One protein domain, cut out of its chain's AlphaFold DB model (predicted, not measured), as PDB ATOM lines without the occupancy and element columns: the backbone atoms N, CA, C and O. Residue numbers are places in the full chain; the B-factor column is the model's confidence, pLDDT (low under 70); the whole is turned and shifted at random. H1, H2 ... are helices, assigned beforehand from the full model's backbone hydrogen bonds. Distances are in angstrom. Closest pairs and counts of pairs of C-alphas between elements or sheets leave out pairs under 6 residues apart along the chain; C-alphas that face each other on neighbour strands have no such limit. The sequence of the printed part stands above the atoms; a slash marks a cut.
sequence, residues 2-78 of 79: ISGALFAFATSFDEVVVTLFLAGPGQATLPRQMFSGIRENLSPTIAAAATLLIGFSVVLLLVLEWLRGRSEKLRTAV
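What this domain is: This is residues 2 to 78 of the 79 residues of the protein "ABC transmembrane type-1 domain-containing protein" of Pseudomonas sp. NZIPFR-PS5 (UniProt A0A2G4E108). One long helix, H4, makes the length of the domain, and the short helices H1, H2 and H3 come before it along one side, H1 running back beside its middle and H3 folding back near its first residues. The contacts between H4 and the short helices are few, and residues 69 to 78, of which 69 to 76 belong to H4, stick out beyond them. The printed part has 77 residues with four named helices, H1 to H4 in chain order, and no named strand; the class is all helix. It is only just extended, close to loose, with a radius of gyration of the C-alphas of 17.5 A and spans of 58 by 27 by 16 A.

Where its parts are: H4, residues 44 to 76, is 48.5 A long, from C-alpha 44 at (-46.288, -25.915, -26.314) to C-alpha 76 at (-7.546, -54.875, -22.656). H1, residues 2 to 12, is 15.4 A long and begins at C-alpha 2 (-24.694, -50.303, -32.557). H2, residues 16 to 22, measures 9.9 A, and H3, residues 30 to 40, 15.6 A.

How they stand to each other: H4 and H1 are close but not clearly touching, their closest C-alphas, Leu 61 and Leu 6, 7.6 A apart; they run opposite ways at a shallow tilt of 12 degrees. H4 and H3 are also close but not clearly touching, with Ile 46 and Met 34 closest at 5.9 A between C-alphas; they run opposite ways at 21 degrees, a shallow tilt. H3 and H2 touch, about perpendicular at 85 degrees, the C-alphas of Pro 31 and Val 16 being closest at 5.7 A. H1 and H3, H2 and H4, and H1 and H2 are apart. Every O i to N i+4 pair is within hydrogen-bond range in H1, H2 and H4; in H3, 6 of 7 are.

The domain as a whole: The C-alphas farthest apart, Glu 40 and Val 78, are 59.4 A from each other. The printed part has no cut and no long link. Mean pLDDT of the printed part is 80.2, with residues 2, 25, 38 to 42 and 75 to 78 under 70.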
ATOM      1  N   ILE A   2     -24.228 -51.484 -33.324       68.50
ATOM      2  CA  ILE A   2     -24.694 -50.303 -32.557       68.50
ATOM      3  C   ILE A   2     -25.084 -49.114 -33.450       68.50
ATOM      4  O   ILE A   2     -26.166 -48.563 -33.278       68.50
ATOM      5  N   SER A   3     -24.270 -48.765 -34.452       77.00
ATOM      6  CA  SER A   3     -24.615 -47.690 -35.395       77.00
ATOM      7  C   SER A   3     -25.929 -47.981 -36.130       77.00
ATOM      8  O   SER A   3     -26.750 -47.091 -36.291       77.00
ATOM      9  N   GLY A   4     -26.176 -49.244 -36.496       83.25
ATOM     10  CA  GLY A   4     -27.440 -49.668 -37.104       83.25
ATOM     11  C   GLY A   4     -28.635 -49.548 -36.155       83.25
ATOM     12  O   GLY A   4     -29.693 -49.109 -36.583       83.25
ATOM     13  N   ALA A   5     -28.464 -49.864 -34.867       80.94
ATOM     14  CA  ALA A   5     -29.513 -49.688 -33.859       80.94
ATOM     15  C   ALA A   5     -29.860 -48.206 -33.635       80.94
ATOM     16  O   ALA A   5     -31.031 -47.861 -33.512       80.94
ATOM     17  N   LEU A   6     -28.850 -47.330 -33.646       77.19
ATOM     18  CA  LEU A   6     -29.050 -45.886 -33.563       77.19
ATOM     19  C   LEU A   6     -29.820 -45.346 -34.773       77.19
ATOM     20  O   LEU A   6     -30.812 -44.641 -34.607       77.19
ATOM     21  N   PHE A   7     -29.369 -45.683 -35.983       81.44
ATOM     22  CA  PHE A   7     -30.030 -45.244 -37.210       81.44
ATOM     23  C   PHE A   7     -31.460 -45.787 -37.299       81.44
ATOM     24  O   PHE A   7     -32.370 -45.025 -37.603       81.44
ATOM     25  N   ALA A   8     -31.687 -47.055 -36.944       84.81
ATOM     26  CA  ALA A   8     -33.025 -47.645 -36.923       84.81
ATOM     27  C   ALA A   8     -33.962 -46.948 -35.922       84.81
ATOM     28  O   ALA A   8     -35.118 -46.681 -36.246       84.81
ATOM     29  N   PHE A   9     -33.467 -46.613 -34.725       81.69
ATOM     30  CA  PHE A   9     -34.241 -45.853 -33.744       81.69
ATOM     31  C   PHE A   9     -34.594 -44.457 -34.271       81.69
ATOM     32  O   PHE A   9     -35.764 -44.084 -34.237       81.69
ATOM     33  N   ALA A  10     -33.622 -43.719 -34.818       81.19
ATOM     34  CA  ALA A  10     -33.855 -42.384 -35.371       81.19
ATOM     35  C   ALA A  10     -34.872 -42.401 -36.527       81.19
ATOM     36  O   ALA A  10     -35.824 -41.623 -36.520       81.19
ATOM     37  N   THR A  11     -34.728 -43.338 -37.469       83.94
ATOM     38  CA  THR A  11     -35.649 -43.503 -38.603       83.94
ATOM     39  C   THR A  11     -37.070 -43.857 -38.158       83.94
ATOM     40  O   THR A  11     -38.023 -43.407 -38.783       83.94
ATOM     41  N   SER A  12     -37.253 -44.589 -37.049       84.25
ATOM     42  CA  SER A  12     -38.594 -44.979 -36.579       84.25
ATOM     43  C   SER A  12     -39.513 -43.796 -36.230       84.25
ATOM     44  O   SER A  12     -40.733 -43.919 -36.340       84.25
ATOM     45  N   PHE A  13     -38.952 -42.643 -35.843       80.12
ATOM     46  CA  PHE A  13     -39.730 -41.435 -35.535       80.12
ATOM     47  C   PHE A  13     -40.031 -40.576 -36.774       80.12
ATOM     48  O   PHE A  13     -40.915 -39.723 -36.699       80.12
ATOM     49  N   ASP A  14     -39.350 -40.819 -37.900       83.81
ATOM     50  CA  ASP A  14     -39.509 -40.074 -39.163       83.81
ATOM     51  C   ASP A  14     -40.598 -40.672 -40.084       83.81
ATOM     52  O   ASP A  14     -41.043 -40.072 -41.057       83.81
ATOM     53  N   GLU A  15     -41.131 -41.842 -39.729       87.12
ATOM     54  CA  GLU A  15     -42.168 -42.573 -40.475       87.12
ATOM     55  C   GLU A  15     -43.593 -41.988 -40.322       87.12
ATOM     56  O   GLU A  15     -44.592 -42.640 -40.639       87.12
ATOM     57  N   VAL A  16     -43.745 -40.743 -39.847       82.88
ATOM     58  CA  VAL A  16     -45.069 -40.150 -39.567       82.88
ATOM     59  C   VAL A  16     -45.982 -40.149 -40.796       82.88
ATOM     60  O   VAL A  16     -47.168 -40.457 -40.676       82.88
ATOM     61  N   VAL A  17     -45.428 -39.888 -41.983       83.75
ATOM     62  CA  VAL A  17     -46.174 -39.886 -43.250       83.75
ATOM     63  C   VAL A  17     -46.745 -41.272 -43.534       83.75
ATOM     64  O   VAL A  17     -47.938 -41.401 -43.794       83.75
ATOM     65  N   VAL A  18     -45.924 -42.316 -43.409       87.00
ATOM     66  CA  VAL A  18     -46.339 -43.707 -43.631       87.00
ATOM     67  C   VAL A  18     -47.409 -44.107 -42.622       87.00
ATOM     68  O   VAL A  18     -48.453 -44.640 -43.001       87.00
ATOM     69  N   THR A  19     -47.213 -43.773 -41.343       85.56
ATOM     70  CA  THR A  19     -48.201 -44.079 -40.298       85.56
ATOM     71  C   THR A  19     -49.532 -43.370 -40.541       85.56
ATOM     72  O   THR A  19     -50.574 -43.927 -40.220       85.56
ATOM     73  N   LEU A  20     -49.550 -42.186 -41.154       82.94
ATOM     74  CA  LEU A  20     -50.793 -41.466 -41.431       82.94
ATOM     75  C   LEU A  20     -51.677 -42.189 -42.462       82.94
ATOM     76  O   LEU A  20     -52.901 -42.122 -42.359       82.94
ATOM     77  N   PHE A  21     -51.061 -42.889 -43.419       83.81
ATOM     78  CA  PHE A  21     -51.760 -43.640 -44.466       83.81
ATOM     79  C   PHE A  21     -52.018 -45.105 -44.100       83.81
ATOM     80  O   PHE A  21     -53.020 -45.668 -44.533       83.81
ATOM     81  N   LEU A  22     -51.134 -45.723 -43.313       86.06
ATOM     82  CA  LEU A  22     -51.202 -47.151 -42.994       86.06
ATOM     83  C   LEU A  22     -51.893 -47.450 -41.655       86.06
ATOM     84  O   LEU A  22     -52.431 -48.541 -41.467       86.06
ATOM     85  N   ALA A  23     -51.889 -46.515 -40.700       79.94
ATOM     86  CA  ALA A  23     -52.407 -46.785 -39.365       79.94
ATOM     87  C   ALA A  23     -53.942 -46.687 -39.315       79.94
ATOM     88  O   ALA A  23     -54.528 -45.617 -39.511       79.94
ATOM     89  N   GLY A  24     -54.584 -47.812 -38.984       77.12
ATOM     90  CA  GLY A  24     -56.039 -47.943 -38.885       77.12
ATOM     91  C   GLY A  24     -56.704 -47.063 -37.808       77.12
ATOM     92  O   GLY A  24     -56.018 -46.424 -36.999       77.12
ATOM     93  N   PRO A  25     -58.052 -47.020 -37.778       67.12
ATOM     94  CA  PRO A  25     -58.793 -46.241 -36.791       67.12
ATOM     95  C   PRO A  25     -58.425 -46.683 -35.366       67.12
ATOM     96  O   PRO A  25     -58.522 -47.860 -35.032       67.12
ATOM     97  N   GLY A  26     -57.961 -45.738 -34.541       71.25
ATOM     98  CA  GLY A  26     -57.528 -45.977 -33.156       71.25
ATOM     99  C   GLY A  26     -56.018 -46.167 -32.947       71.25
ATOM    100  O   GLY A  26     -55.568 -46.184 -31.805       71.25
ATOM    101  N   GLN A  27     -55.210 -46.259 -34.009       75.31
ATOM    102  CA  GLN A  27     -53.750 -46.386 -33.896       75.31
ATOM    103  C   GLN A  27     -53.083 -45.006 -33.810       75.31
ATOM    104  O   GLN A  27     -52.795 -44.359 -34.824       75.31
ATOM    105  N   ALA A  28     -52.859 -44.543 -32.580       76.56
ATOM    106  CA  ALA A  28     -52.265 -43.244 -32.289       76.56
ATOM    107  C   ALA A  28     -50.785 -43.389 -31.900       76.56
ATOM    108  O   ALA A  28     -50.455 -43.671 -30.750       76.56
ATOM    109  N   THR A  29     -49.883 -43.175 -32.860       85.31
ATOM    110  CA  THR A  29     -48.442 -43.082 -32.587       85.31
ATOM    111  C   THR A  29     -48.082 -41.681 -32.094       85.31
ATOM    112  O   THR A  29     -48.774 -40.705 -32.394       85.31
ATOM    113  N   LEU A  30     -46.990 -41.565 -31.338       82.44
ATOM    114  CA  LEU A  30     -46.539 -40.285 -30.786       82.44
ATOM    115  C   LEU A  30     -46.284 -39.224 -31.886       82.44
ATOM    116  O   LEU A  30     -46.839 -38.130 -31.773       82.44
ATOM    117  N   PRO A  31     -45.595 -39.544 -33.007       81.31
ATOM    118  CA  PRO A  31     -45.421 -38.603 -34.119       81.31
ATOM    119  C   PRO A  31     -46.742 -38.232 -34.808       81.31
ATOM    120  O   PRO A  31     -46.950 -37.072 -35.159       81.31
ATOM    121  N   ARG A  32     -47.676 -39.185 -34.955       82.44
ATOM    122  CA  ARG A  32     -49.001 -38.936 -35.551       82.44
ATOM    123  C   ARG A  32     -49.838 -37.991 -34.692       82.44
ATOM    124  O   ARG A  32     -50.489 -37.101 -35.235       82.44
ATOM    125  N   GLN A  33     -49.817 -38.159 -33.369       81.19
ATOM    126  CA  GLN A  33     -50.523 -37.263 -32.448       81.19
ATOM    127  C   GLN A  33     -49.918 -35.860 -32.452       81.19
ATOM    128  O   GLN A  33     -50.657 -34.881 -32.508       81.19
ATOM    129  N   MET A  34     -48.585 -35.751 -32.472       81.38
ATOM    130  CA  MET A  34     -47.906 -34.461 -32.621       81.38
ATOM    131  C   MET A  34     -48.293 -33.781 -33.943       81.38
ATOM    132  O   MET A  34     -48.636 -32.603 -33.946       81.38
ATOM    133  N   PHE A  35     -48.332 -34.527 -35.053       79.31
ATOM    134  CA  PHE A  35     -48.745 -34.006 -36.360       79.31
ATOM    135  C   PHE A  35     -50.217 -33.566 -36.397       79.31
ATOM    136  O   PHE A  35     -50.533 -32.510 -36.946       79.31
ATOM    137  N   SER A  36     -51.116 -34.341 -35.784       76.12
ATOM    138  CA  SER A  36     -52.534 -33.976 -35.648       76.12
ATOM    139  C   SER A  36     -52.711 -32.717 -34.795       76.12
ATOM    140  O   SER A  36     -53.466 -31.824 -35.168       76.12
ATOM    141  N   GLY A  37     -51.954 -32.601 -33.698       70.50
ATOM    142  CA  GLY A  37     -51.980 -31.442 -32.807       70.50
ATOM    143  C   GLY A  37     -51.537 -30.147 -33.490       70.50
ATOM    144  O   GLY A  37     -52.169 -29.120 -33.276       70.50
ATOM    145  N   ILE A  38     -50.535 -30.192 -34.381       69.81
ATOM    146  CA  ILE A  38     -50.094 -29.015 -35.160       69.81
ATOM    147  C   ILE A  38     -51.232 -28.442 -36.018       69.81
ATOM    148  O   ILE A  38     -51.297 -27.229 -36.208       69.81
ATOM    149  N   ARG A  39     -52.135 -29.293 -36.526       65.00
ATOM    150  CA  ARG A  39     -53.277 -28.853 -37.343       65.00
ATOM    151  C   ARG A  39     -54.399 -28.217 -36.526       65.00
ATOM    152  O   ARG A  39     -55.136 -27.408 -37.080       65.00
ATOM    153  N   GLU A  40     -54.536 -28.581 -35.254       64.12
ATOM    154  CA  GLU A  40     -55.656 -28.145 -34.415       64.12
ATOM    155  C   GLU A  40     -55.293 -26.966 -33.504       64.12
ATOM    156  O   GLU A  40     -56.116 -26.071 -33.371       64.12
ATOM    157  N   ASN A  41     -54.083 -26.913 -32.926       58.44
ATOM    158  CA  ASN A  41     -53.510 -25.762 -32.207       58.44
ATOM    159  C   ASN A  41     -52.002 -25.996 -31.985       58.44
ATOM    160  O   ASN A  41     -51.614 -27.044 -31.468       58.44
ATOM    161  N   LEU A  42     -51.137 -25.017 -32.287       62.16
ATOM    162  CA  LEU A  42     -49.705 -25.073 -31.941       62.16
ATOM    163  C   LEU A  42     -49.526 -25.066 -30.415       62.16
ATOM    164  O   LEU A  42     -49.353 -24.025 -29.785       62.16
ATOM    165  N   SER A  43     -49.612 -26.247 -29.810       73.06
ATOM    166  CA  SER A  43     -49.528 -26.423 -28.369       73.06
ATOM    167  C   SER A  43     -48.064 -26.529 -27.925       73.06
ATOM    168  O   SER A  43     -47.323 -27.352 -28.477       73.06
ATOM    169  N   PRO A  44     -47.631 -25.782 -26.889       80.19
ATOM    170  CA  PRO A  44     -46.288 -25.915 -26.314       80.19
ATOM    171  C   PRO A  44     -45.993 -27.338 -25.803       80.19
ATOM    172  O   PRO A  44     -44.830 -27.726 -25.690       80.19
ATOM    173  N   THR A  45     -47.022 -28.161 -25.579       83.81
ATOM    174  CA  THR A  45     -46.892 -29.585 -25.244       83.81
ATOM    175  C   THR A  45     -46.132 -30.379 -26.311       83.81
ATOM    176  O   THR A  45     -45.381 -31.290 -25.972       83.81
ATOM    177  N   ILE A  46     -46.266 -30.025 -27.596       84.44
ATOM    178  CA  ILE A  46     -45.561 -30.704 -28.696       84.44
ATOM    179  C   ILE A  46     -44.055 -30.435 -28.600       84.44
ATOM    180  O   ILE A  46     -43.251 -31.356 -28.718       84.44
ATOM    181  N   ALA A  47     -43.669 -29.188 -28.314       85.44
ATOM    182  CA  ALA A  47     -42.269 -28.815 -28.124       85.44
ATOM    183  C   ALA A  47     -41.659 -29.486 -26.879       85.44
ATOM    184  O   ALA A  47     -40.516 -29.950 -26.925       85.44
ATOM    185  N   ALA A  48     -42.430 -29.601 -25.792       88.06
ATOM    186  CA  ALA A  48     -42.025 -30.333 -24.592       88.06
ATOM    187  C   ALA A  48     -41.830 -31.838 -24.869       88.06
ATOM    188  O   ALA A  48     -40.816 -32.419 -24.485       88.06
ATOM    189  N   ALA A  49     -42.754 -32.472 -25.597       87.19
ATOM    190  CA  ALA A  49     -42.619 -33.871 -25.998       87.19
ATOM    191  C   ALA A  49     -41.399 -34.091 -26.909       87.19
ATOM    192  O   ALA A  49     -40.641 -35.039 -26.704       87.19
ATOM    193  N   ALA A  50     -41.159 -33.187 -27.867       85.56
ATOM    194  CA  ALA A  50     -39.999 -33.245 -28.753       85.56
ATOM    195  C   ALA A  50     -38.674 -33.154 -27.979       85.56
ATOM    196  O   ALA A  50     -37.765 -33.948 -28.213       85.56
ATOM    197  N   THR A  51     -38.566 -32.232 -27.018       89.50
ATOM    198  CA  THR A  51     -37.358 -32.102 -26.183       89.50
ATOM    199  C   THR A  51     -37.126 -33.328 -25.305       89.50
ATOM    200  O   THR A  51     -35.986 -33.778 -25.196       89.50
ATOM    201  N   LEU A  52     -38.183 -33.923 -24.743       90.12
ATOM    202  CA  LEU A  52     -38.078 -35.181 -23.995       90.12
ATOM    203  C   LEU A  52     -37.607 -36.344 -24.877       90.12
ATOM    204  O   LEU A  52     -36.738 -37.105 -24.457       90.12
ATOM    205  N   LEU A  53     -38.131 -36.467 -26.100       86.25
ATOM    206  CA  LEU A  53     -37.703 -37.497 -27.052       86.25
ATOM    207  C   LEU A  53     -36.237 -37.331 -27.460       86.25
ATOM    208  O   LEU A  53     -35.487 -38.310 -27.483       86.25
ATOM    209  N   ILE A  54     -35.810 -36.098 -27.742       86.62
ATOM    210  CA  ILE A  54     -34.407 -35.792 -28.047       86.62
ATOM    211  C   ILE A  54     -33.530 -36.147 -26.842       86.62
ATOM    212  O   ILE A  54     -32.542 -36.863 -26.996       86.62
ATOM    213  N   GLY A  55     -33.915 -35.716 -25.637       91.00
ATOM    214  CA  GLY A  55     -33.197 -36.032 -24.402       91.00
ATOM    215  C   GLY A  55     -33.078 -37.536 -24.166       91.00
ATOM    216  O   GLY A  55     -31.985 -38.033 -23.902       91.00
ATOM    217  N   PHE A  56     -34.168 -38.282 -24.344       88.12
ATOM    218  CA  PHE A  56     -34.173 -39.743 -24.257       88.12
ATOM    219  C   PHE A  56     -33.220 -40.388 -25.272       88.12
ATOM    220  O   PHE A  56     -32.448 -41.274 -24.911       88.12
ATOM    221  N   SER A  57     -33.217 -39.906 -26.517       84.00
ATOM    222  CA  SER A  57     -32.325 -40.392 -27.579       84.00
ATOM    223  C   SER A  57     -30.851 -40.185 -27.221       84.00
ATOM    224  O   SER A  57     -30.029 -41.088 -27.377       84.00
ATOM    225  N   VAL A  58     -30.520 -39.002 -26.691       88.06
ATOM    226  CA  VAL A  58     -29.169 -38.668 -26.224       88.06
ATOM    227  C   VAL A  58     -28.771 -39.547 -25.040       88.06
ATOM    228  O   VAL A  58     -27.670 -40.091 -25.028       88.06
ATOM    229  N   VAL A  59     -29.661 -39.745 -24.063       90.88
ATOM    230  CA  VAL A  59     -29.396 -40.623 -22.912       90.88
ATOM    231  C   VAL A  59     -29.147 -42.058 -23.369       90.88
ATOM    232  O   VAL A  59     -28.171 -42.667 -22.936       90.88
ATOM    233  N   LEU A  60     -29.973 -42.585 -24.274       86.25
ATOM    234  CA  LEU A  60     -29.805 -43.929 -24.824       86.25
ATOM    235  C   LEU A  60     -28.433 -44.084 -25.493       86.25
ATOM    236  O   LEU A  60     -27.725 -45.058 -25.241       86.25
ATOM    237  N   LEU A  61     -28.024 -43.092 -26.286       85.00
ATOM    238  CA  LEU A  61     -26.703 -43.049 -26.907       85.00
ATOM    239  C   LEU A  61     -25.559 -43.040 -25.895       85.00
ATOM    240  O   LEU A  61     -24.618 -43.823 -26.025       85.00
ATOM    241  N   LEU A  62     -25.643 -42.180 -24.881       89.25
ATOM    242  CA  LEU A  62     -24.620 -42.072 -23.842       89.25
ATOM    243  C   LEU A  62     -24.494 -43.369 -23.038       89.25
ATOM    244  O   LEU A  62     -23.381 -43.797 -22.741       89.25
ATOM    245  N   VAL A  63     -25.617 -44.022 -22.723       89.19
ATOM    246  CA  VAL A  63     -25.630 -45.322 -22.037       89.19
ATOM    247  C   VAL A  63     -24.957 -46.392 -22.894       89.19
ATOM    248  O   VAL A  63     -24.121 -47.139 -22.388       89.19
ATOM    249  N   LEU A  64     -25.273 -46.449 -24.190       85.31
ATOM    250  CA  LEU A  64     -24.653 -47.402 -25.113       85.31
ATOM    251  C   LEU A  64     -23.139 -47.180 -25.233       85.31
ATOM    252  O   LEU A  64     -22.374 -48.145 -25.173       85.31
ATOM    253  N   GLU A  65     -22.694 -45.928 -25.352       85.75
ATOM    254  CA  GLU A  65     -21.267 -45.600 -25.417       85.75
ATOM    255  C   GLU A  65     -20.549 -45.922 -24.097       85.75
ATOM    256  O   GLU A  65     -19.460 -46.499 -24.103       85.75
ATOM    257  N   TRP A  66     -21.175 -45.632 -22.953       87.38
ATOM    258  CA  TRP A  66     -20.619 -45.938 -21.633       87.38
ATOM    259  C   TRP A  66     -20.458 -47.445 -21.402       87.38
ATOM    260  O   TRP A  66     -19.396 -47.898 -20.962       87.38
ATOM    261  N   LEU A  67     -21.479 -48.237 -21.748       86.25
ATOM    262  CA  LEU A  67     -21.407 -49.701 -21.700       86.25
ATOM    263  C   LEU A  67     -20.289 -50.231 -22.611       86.25
ATOM    264  O   LEU A  67     -19.563 -51.147 -22.218       86.25
ATOM    265  N   ARG A  68     -20.088 -49.615 -23.785       81.31
ATOM    266  CA  ARG A  68     -19.005 -49.982 -24.709       81.31
ATOM    267  C   ARG A  68     -17.627 -49.679 -24.131       81.31
ATOM    268  O   ARG A  68     -16.774 -50.562 -24.118       81.31
ATOM    269  N   GLY A  69     -17.422 -48.475 -23.596       82.31
ATOM    270  CA  GLY A  69     -16.155 -48.087 -22.969       82.31
ATOM    271  C   GLY A  69     -15.784 -48.983 -21.785       82.31
ATOM    272  O   GLY A  69     -14.606 -49.232 -21.530       82.31
ATOM    273  N   ARG A  70     -16.783 -49.526 -21.082       82.25
ATOM    274  CA  ARG A  70     -16.572 -50.504 -20.010       82.25
ATOM    275  C   ARG A  70     -16.188 -51.888 -20.548       82.25
ATOM    276  O   ARG A  70     -15.313 -52.528 -19.972       82.25
ATOM    277  N   SER A  71     -16.795 -52.322 -21.654       74.00
ATOM    278  CA  SER A  71     -16.469 -53.592 -22.320       74.00
ATOM    279  C   SER A  71     -15.074 -53.596 -22.957       74.00
ATOM    280  O   SER A  71     -14.392 -54.611 -22.898       74.00
ATOM    281  N   GLU A  72     -14.639 -52.476 -23.540       75.88
ATOM    282  CA  GLU A  72     -13.287 -52.311 -24.104       75.88
ATOM    283  C   GLU A  72     -12.210 -52.400 -23.013       75.88
ATOM    284  O   GLU A  72     -11.258 -53.162 -23.149       75.88
ATOM    285  N   LYS A  73     -12.411 -51.707 -21.880       71.88
ATOM    286  CA  LYS A  73     -11.498 -51.759 -20.721       71.88
ATOM    287  C   LYS A  73     -11.363 -53.154 -20.112       71.88
ATOM    288  O   LYS A  73     -10.309 -53.495 -19.593       71.88
ATOM    289  N   LEU A  74     -12.433 -53.947 -20.143       72.50
ATOM    290  CA  LEU A  74     -12.402 -55.342 -19.698       72.50
ATOM    291  C   LEU A  74     -11.622 -56.236 -20.667       72.50
ATOM    292  O   LEU A  74     -11.029 -57.212 -20.226       72.50
ATOM    293  N   ARG A  75     -11.608 -55.912 -21.964       69.00
ATOM    294  CA  ARG A  75     -10.914 -56.710 -22.980       69.00
ATOM    295  C   ARG A  75      -9.404 -56.478 -22.960       69.00
ATOM    296  O   ARG A  75      -8.658 -57.442 -23.012       69.00
ATOM    297  N   THR A  76      -8.971 -55.230 -22.787       69.50
ATOM    298  CA  THR A  76      -7.546 -54.875 -22.656       69.50
ATOM    299  C   THR A  76      -6.929 -55.247 -21.308       69.50
ATOM    300  O   THR A  76      -5.714 -55.260 -21.193       69.50
ATOM    301  N   ALA A  77      -7.737 -55.529 -20.283       63.69
ATOM    302  CA  ALA A  77      -7.250 -56.029 -18.994       63.69
ATOM    303  C   ALA A  77      -7.049 -57.558 -18.965       63.69
ATOM    304  O   ALA A  77      -6.547 -58.081 -17.972       63.69
ATOM    305  N   VAL A  78      -7.506 -58.271 -20.002       62.25
ATOM    306  CA  VAL A  78      -7.428 -59.739 -20.122       62.25
ATOM    307  C   VAL A  78      -6.342 -60.179 -21.121       62.25
ATOM    308  O   VAL A  78      -5.923 -61.334 -21.064       62.25
TER     309      VAL A  78